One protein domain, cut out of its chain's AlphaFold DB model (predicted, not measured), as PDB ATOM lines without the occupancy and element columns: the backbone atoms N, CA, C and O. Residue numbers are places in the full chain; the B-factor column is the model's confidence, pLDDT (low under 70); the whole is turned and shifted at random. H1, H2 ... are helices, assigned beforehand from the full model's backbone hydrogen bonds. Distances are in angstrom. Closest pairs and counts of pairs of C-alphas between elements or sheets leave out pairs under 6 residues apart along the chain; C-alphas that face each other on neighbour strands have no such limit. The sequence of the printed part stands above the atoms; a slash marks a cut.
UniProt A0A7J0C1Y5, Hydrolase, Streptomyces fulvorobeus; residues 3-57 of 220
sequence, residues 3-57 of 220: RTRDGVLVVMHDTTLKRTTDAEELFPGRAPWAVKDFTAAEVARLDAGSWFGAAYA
ATOM      1  N   ARG A   3      15.451  24.704 -24.308       98.31
ATOM      2  CA  ARG A   3      15.729  23.830 -23.149       98.31
ATOM      3  C   ARG A   3      16.710  22.713 -23.517       98.31
ATOM      4  O   ARG A   3      16.518  22.030 -24.520       98.31
ATOM      5  N   THR A   4      17.743  22.527 -22.704       98.62
ATOM      6  CA  THR A   4      18.723  21.440 -22.847       98.62
ATOM      7  C   THR A   4      18.124  20.096 -22.425       98.62
ATOM      8  O   THR A   4      17.069  20.034 -21.787       98.62
ATOM      9  N   ARG A   5      18.808  18.996 -22.752       98.12
ATOM     10  CA  ARG A   5      18.409  17.617 -22.423       98.12
ATOM     11  C   ARG A   5      18.169  17.400 -20.928       98.12
ATOM     12  O   ARG A   5      17.281  16.653 -20.544       98.12
ATOM     13  N   ASP A   6      18.980  18.047 -20.099       98.31
ATOM     14  CA  ASP A   6      18.939  18.015 -18.634       98.31
ATOM     15  C   ASP A   6      18.044  19.112 -18.022       98.31
ATOM     16  O   ASP A   6      18.055  19.317 -16.811       98.31
ATOM     17  N   GLY A   7      17.228  19.787 -18.839       97.75
ATOM     18  CA  GLY A   7      16.158  20.670 -18.371       97.75
ATOM     19  C   GLY A   7      16.569  22.118 -18.094       97.75
ATOM     20  O   GLY A   7      15.748  22.893 -17.608       97.75
ATOM     21  N   VAL A   8      17.800  22.518 -18.420       98.62
ATOM     22  CA  VAL A   8      18.267  23.897 -18.224       98.62
ATOM     23  C   VAL A   8      17.782  24.783 -19.369       98.62
ATOM     24  O   VAL A   8      17.924  24.455 -20.548       98.62
ATOM     25  N   LEU A   9      17.210  25.937 -19.026       98.75
ATOM     26  CA  LEU A   9      16.805  26.935 -20.012       98.75
ATOM     27  C   LEU A   9      18.012  27.756 -20.463       98.75
ATOM     28  O   LEU A   9      18.738  28.306 -19.633       98.75
ATOM     29  N   VAL A  10      18.193  27.877 -21.776       98.69
ATOM     30  CA  VAL A  10      19.284  28.633 -22.405       98.69
ATOM     31  C   VAL A  10      18.747  29.704 -23.350       98.69
ATOM     32  O   VAL A  10      17.694  29.551 -23.985       98.69
ATOM     33  N   VAL A  11      19.473  30.815 -23.457       98.44
ATOM     34  CA  VAL A  11      19.108  31.908 -24.362       98.44
ATOM     35  C   VAL A  11      19.636  31.594 -25.754       98.44
ATOM     36  O   VAL A  11      20.805  31.799 -26.066       98.44
ATOM     37  N   MET A  12      18.745  31.080 -26.595       97.94
ATOM     38  CA  MET A  12      19.021  30.764 -27.987       97.94
ATOM     39  C   MET A  12      17.784  31.012 -28.844       97.94
ATOM     40  O   MET A  12      16.651  30.826 -28.379       97.94
ATOM     41  N   HIS A  13      18.012  31.461 -30.079       97.50
ATOM     42  CA  HIS A  13      16.944  31.668 -31.050       97.50
ATOM     43  C   HIS A  13      16.509  30.336 -31.666       97.50
ATOM     44  O   HIS A  13      15.351  29.943 -31.532       97.50
ATOM     45  N   ASP A  14      17.447  29.639 -32.301       97.94
ATOM     46  CA  ASP A  14      17.173  28.429 -33.072       97.94
ATOM     47  C   ASP A  14      16.984  27.217 -32.162       97.94
ATOM     48  O   ASP A  14      17.475  27.182 -31.036       97.94
ATOM     49  N   THR A  15      16.292  26.199 -32.668       97.69
ATOM     50  CA  THR A  15      16.190  24.892 -32.005       97.69
ATOM     51  C   THR A  15      17.467  24.061 -32.155       97.69
ATOM     52  O   THR A  15      17.586  23.016 -31.513       97.69
ATOM     53  N   THR A  16      18.429  24.515 -32.964       98.31
ATOM     54  CA  THR A  16      19.742  23.895 -33.160       98.31
ATOM     55  C   THR A  16      20.871  24.858 -32.796       98.31
ATOM     56  O   THR A  16      20.723  26.076 -32.858       98.31
ATOM     57  N   LEU A  17      22.022  24.300 -32.430       98.56
ATOM     58  CA  LEU A  17      23.217  25.051 -32.033       98.56
ATOM     59  C   LEU A  17      24.021  25.550 -33.249       98.56
ATOM     60  O   LEU A  17      24.844  26.451 -33.125       98.56
ATOM     61  N   LYS A  18      23.769  24.983 -34.432       98.00
ATOM     62  CA  LYS A  18      24.604  25.097 -35.634       98.00
ATOM     63  C   LYS A  18      24.904  26.532 -36.087       98.00
ATOM     64  O   LYS A  18      26.048  26.853 -36.362       98.00
ATOM     65  N   ARG A  19      23.889  27.395 -36.206       98.38
ATOM     66  CA  ARG A  19      24.063  28.710 -36.855       98.38
ATOM     67  C   ARG A  19      24.917  29.681 -36.042       98.38
ATOM     68  O   ARG A  19      25.580  30.537 -36.616       98.38
ATOM     69  N   THR A  20      24.832  29.600 -34.717       98.44
ATOM     70  CA  THR A  20      25.389  30.605 -33.803       98.44
ATOM     71  C   THR A  20      26.432  30.031 -32.860       98.44
ATOM     72  O   THR A  20      26.694  30.638 -31.826       98.44
ATOM     73  N   THR A  21      26.972  28.847 -33.156       98.75
ATOM     74  CA  THR A  21      28.039  28.239 -32.362       98.75
ATOM     75  C   THR A  21      28.992  27.408 -33.221       98.75
ATOM     76  O   THR A  21      28.708  27.140 -34.384       98.75
ATOM     77  N   ASP A  22      30.080  26.936 -32.623       98.50
ATOM     78  CA  ASP A  22      31.039  25.967 -33.169       98.50
ATOM     79  C   ASP A  22      30.616  24.488 -32.981       98.50
ATOM     80  O   ASP A  22      31.446  23.579 -33.014       98.50
ATOM     81  N   ALA A  23      29.323  24.199 -32.782       98.50
ATOM     82  CA  ALA A  23      28.856  22.844 -32.458       98.50
ATOM     83  C   ALA A  23      29.191  21.787 -33.524       98.50
ATOM     84  O   ALA A  23      29.413  20.626 -33.173       98.50
ATOM     85  N   GLU A  24      29.247  22.169 -34.803       98.06
ATOM     86  CA  GLU A  24      29.642  21.256 -35.885       98.06
ATOM     87  C   GLU A  24      31.102  20.805 -35.750       98.06
ATOM     88  O   GLU A  24      31.416  19.653 -36.041       98.06
ATOM     89  N   GLU A  25      31.977  21.680 -35.251       98.06
ATOM     90  CA  GLU A  25      33.399  21.399 -35.046       98.06
ATOM     91  C   GLU A  25      33.636  20.639 -33.738       98.06
ATOM     92  O   GLU A  25      34.360  19.642 -33.712       98.06
ATOM     93  N   LEU A  26      32.995  21.074 -32.647       98.06
ATOM     94  CA  LEU A  26      33.194  20.474 -31.327       98.06
ATOM     95  C   LEU A  26      32.472  19.124 -31.173       98.06
ATOM     96  O   LEU A  26      32.899  18.276 -30.384       98.06
ATOM     97  N   PHE A  27      31.383  18.910 -31.918       98.12
ATOM     98  CA  PHE A  27      30.542  17.713 -31.841       98.12
ATOM     99  C   PHE A  27      30.107  17.190 -33.232       98.12
ATOM    100  O   PHE A  27      28.906  17.048 -33.479       98.12
ATOM    101  N   PRO A  28      31.030  16.828 -34.144       97.06
ATOM    102  CA  PRO A  28      30.721  16.528 -35.554       97.06
ATOM    103  C   PRO A  28      29.764  15.339 -35.765       97.06
ATOM    104  O   PRO A  28      29.057  15.276 -36.765       97.06
ATOM    105  N   GLY A  29      29.693  14.407 -34.811       96.88
ATOM    106  CA  GLY A  29      28.811  13.231 -34.864       96.88
ATOM    107  C   GLY A  29      27.419  13.427 -34.253       96.88
ATOM    108  O   GLY A  29      26.726  12.441 -34.014       96.88
ATOM    109  N   ARG A  30      27.021  14.662 -33.920       97.31
ATOM    110  CA  ARG A  30      25.778  14.961 -33.180       97.31
ATOM    111  C   ARG A  30      24.768  15.782 -33.990       97.31
ATOM    112  O   ARG A  30      23.899  16.432 -33.404       97.31
ATOM    113  N   ALA A  31      24.856  15.750 -35.321       96.69
ATOM    114  CA  ALA A  31      23.836  16.328 -36.194       96.69
ATOM    115  C   ALA A  31      22.423  15.833 -35.796       96.69
ATOM    116  O   ALA A  31      22.272  14.658 -35.455       96.69
ATOM    117  N   PRO A  32      21.385  16.695 -35.814       97.56
ATOM    118  CA  PRO A  32      21.365  18.064 -36.339       97.56
ATOM    119  C   PRO A  32      21.754  19.146 -35.309       97.56
ATOM    120  O   PRO A  32      21.434  20.317 -35.506       97.56
ATOM    121  N   TRP A  33      22.417  18.775 -34.208       98.50
ATOM    122  CA  TRP A  33      22.775  19.665 -33.096       98.50
ATOM    123  C   TRP A  33      21.569  20.330 -32.427       98.50
ATOM    124  O   TRP A  33      21.631  21.500 -32.046       98.50
ATOM    125  N   ALA A  34      20.451  19.608 -32.309       98.44
ATOM    126  CA  ALA A  34      19.268  20.132 -31.637       98.44
ATOM    127  C   ALA A  34      19.572  20.383 -30.154       98.44
ATOM    128  O   ALA A  34      20.093  19.505 -29.471       98.44
ATOM    129  N   VAL A  35      19.216  21.561 -29.636       98.50
ATOM    130  CA  VAL A  35      19.536  21.977 -28.256       98.50
ATOM    131  C   VAL A  35      19.044  20.946 -27.234       98.50
ATOM    132  O   VAL A  35      19.747  20.629 -26.276       98.50
ATOM    133  N   LYS A  36      17.870  20.356 -27.488       97.81
ATOM    134  CA  LYS A  36      17.241  19.331 -26.645       97.81
ATOM    135  C   LYS A  36      18.056  18.041 -26.485       97.81
ATOM    136  O   LYS A  36      17.789  17.277 -25.562       97.81
ATOM    137  N   ASP A  37      19.023  17.793 -27.367       98.25
ATOM    138  CA  ASP A  37      19.851  16.586 -27.353       98.25
ATOM    139  C   ASP A  37      21.167  16.791 -26.586       98.25
ATOM    140  O   ASP A  37      21.909  15.830 -26.380       98.25
ATOM    141  N   PHE A  38      21.470  18.019 -26.150       98.75
ATOM    142  CA  PHE A  38      22.700  18.389 -25.444       98.75
ATOM    143  C   PHE A  38      22.400  18.768 -23.998       98.75
ATOM    144  O   PHE A  38      21.374  19.372 -23.707       98.75
ATOM    145  N   THR A  39      23.299  18.426 -23.083       98.75
ATOM    146  CA  THR A  39      23.283  18.905 -21.692       98.75
ATOM    147  C   THR A  39      23.729  20.360 -21.603       98.75
ATOM    148  O   THR A  39      24.458  20.850 -22.469       98.75
ATOM    149  N   ALA A  40      23.370  21.044 -20.519       98.62
ATOM    150  CA  ALA A  40      23.847  22.399 -20.255       98.62
ATOM    151  C   ALA A  40      25.378  22.476 -20.201       98.62
ATOM    152  O   ALA A  40      25.967  23.428 -20.705       98.62
ATOM    153  N   ALA A  41      26.026  21.445 -19.652       98.69
ATOM    154  CA  ALA A  41      27.480  21.353 -19.594       98.69
ATOM    155  C   ALA A  41      28.122  21.209 -20.986       98.69
ATOM    156  O   ALA A  41      29.166  21.808 -21.238       98.69
ATOM    157  N   GLU A  42      27.513  20.450 -21.906       98.69
ATOM    158  CA  GLU A  42      27.975  20.389 -23.300       98.69
ATOM    159  C   GLU A  42      27.773  21.739 -24.006       98.69
ATOM    160  O   GLU A  42      28.704  22.234 -24.638       98.69
ATOM    161  N   VAL A  43      26.600  22.365 -23.849       98.75
ATOM    162  CA  VAL A  43      26.282  23.670 -24.461       98.75
ATOM    163  C   VAL A  43      27.206  24.782 -23.953       98.75
ATOM    164  O   VAL A  43      27.643  25.623 -24.734       98.75
ATOM    165  N   ALA A  44      27.576  24.768 -22.671       98.44
ATOM    166  CA  ALA A  44      28.460  25.767 -22.068       98.44
ATOM    167  C   ALA A  44      29.899  25.750 -22.620       98.44
ATOM    168  O   ALA A  44      30.641  26.711 -22.413       98.44
ATOM    169  N   ARG A  45      30.311  24.680 -23.316       98.38
ATOM    170  CA  ARG A  45      31.642  24.572 -23.939       98.38
ATOM    171  C   ARG A  45      31.737  25.285 -25.284       98.38
ATOM    172  O   ARG A  45      32.850  25.560 -25.724       98.38
ATOM    173  N   LEU A  46      30.600  25.556 -25.915       98.75
ATOM    174  CA  LEU A  46      30.537  26.103 -27.262       98.75
ATOM    175  C   LEU A  46      31.010  27.556 -27.302       98.75
ATOM    176  O   LEU A  46      30.765  28.335 -26.373       98.75
ATOM    177  N   ASP A  47      31.695  27.920 -28.377       98.69
ATOM    178  CA  ASP A  47      31.918  29.307 -28.765       98.69
ATOM    179  C   ASP A  47      30.683  29.814 -29.511       98.69
ATOM    180  O   ASP A  47      30.375  29.367 -30.610       98.69
ATOM    181  N   ALA A  48      29.970  30.755 -28.897       98.50
ATOM    182  CA  ALA A  48      28.756  31.373 -29.411       98.50
ATOM    183  C   ALA A  48      28.973  32.789 -29.980       98.50
ATOM    184  O   ALA A  48      28.003  33.528 -30.177       98.50
ATOM    185  N   GLY A  49      30.224  33.199 -30.215       98.44
ATOM    186  CA  GLY A  49      30.566  34.546 -30.682       98.44
ATOM    187  C   GLY A  49      31.463  34.593 -31.916       98.44
ATOM    188  O   GLY A  49      31.290  35.493 -32.736       98.44
ATOM    189  N   SER A  50      32.341  33.608 -32.122       98.31
ATOM    190  CA  SER A  50      33.237  33.562 -33.289       98.31
ATOM    191  C   SER A  50      32.492  33.579 -34.628       98.31
ATOM    192  O   SER A  50      32.983  34.163 -35.591       98.31
ATOM    193  N   TRP A  51      31.269  33.033 -34.680       97.88
ATOM    194  CA  TRP A  51      30.405  33.088 -35.868       97.88
ATOM    195  C   TRP A  51      30.013  34.522 -36.271       97.88
ATOM    196  O   TRP A  51      29.752  34.781 -37.443       97.88
ATOM    197  N   PHE A  52      29.941  35.445 -35.305       97.94
ATOM    198  CA  PHE A  52      29.570  36.841 -35.535       97.94
ATOM    199  C   PHE A  52      30.800  37.703 -35.847       97.94
ATOM    200  O   PHE A  52      30.736  38.608 -36.676       97.94
ATOM    201  N   GLY A  53      31.937  37.413 -35.211       97.88
ATOM    202  CA  GLY A  53      33.214  38.035 -35.540       97.88
ATOM    203  C   GLY A  53      34.299  37.755 -34.506       97.88
ATOM    204  O   GLY A  53      34.015  37.500 -33.338       97.88
ATOM    205  N   ALA A  54      35.561  37.874 -34.923       97.38
ATOM    206  CA  ALA A  54      36.726  37.533 -34.099       97.38
ATOM    207  C   ALA A  54      36.784  38.275 -32.749       97.38
ATOM    208  O   ALA A  54      37.265  37.727 -31.763       97.38
ATOM    209  N   ALA A  55      36.250  39.500 -32.675       98.38
ATOM    210  CA  ALA A  55      36.183  40.275 -31.433       98.38
ATOM    211  C   ALA A  55      35.282  39.645 -30.350       98.38
ATOM    212  O   ALA A  55      35.373  40.024 -29.185       98.38
ATOM    213  N   TYR A  56      34.421  38.697 -30.725       98.06
ATOM    214  CA  TYR A  56      33.480  38.013 -29.837       98.06
ATOM    215  C   TYR A  56      33.876  36.557 -29.569       98.06
ATOM    216  O   TYR A  56      33.101  35.819 -28.959       98.06
ATOM    217  N   ALA A  57      35.066  36.139 -30.012       98.06
ATOM    218  CA  ALA A  57      35.556  34.787 -29.799       98.06
ATOM    219  C   ALA A  57      35.535  34.403 -28.311       98.06
ATOM    220  O   ALA A  57      35.886  35.191 -27.429       98.06
TER     221      ALA A  57
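Overview. This is residues 3 to 57 of the 220 residues of the protein "Hydrolase" of Streptomyces fulvorobeus (UniProt A0A7J0C1Y5). This is a domain of little regular structure, a chain wound mainly in loops, with two short helices, H1 and H2, set apart in it and a last stretch, residues 44 to 57, reaching out to one end of the longest axis. The printed part has 55 residues, of which H1 and then H2 hold 8; the class is all helix, with no named strand. It is compact, with a radius of gyration of the C-alphas of 10.6 A and spans of 31 by 23 by 18 A.

Along the chain. Find C-alpha 23 at (28.856, 22.844, -32.458); from there H1, residues 23 to 26, runs 5.1 A to C-alpha 26. H2, residues 40 to 43, runs 5.0 A and ends at C-alpha 43, at (26.282, 23.670, -24.461).

Arrangement. H1 and H2 are only just apart, their closest C-alphas 8.4 A from each other. Both are too short for an O i to N i+4 pair; the one O i to N i+3 pair is within hydrogen-bond range in H2 but not in H1.

Size, cuts and confidence. Look from Asp 6 to Ala 55 for the two C-alphas farthest apart, 30.9 A. The link from H1 to H2, 13 residues, is long. The printed part has no cut; its mean pLDDT is 98.2, and no printed residue is under 70.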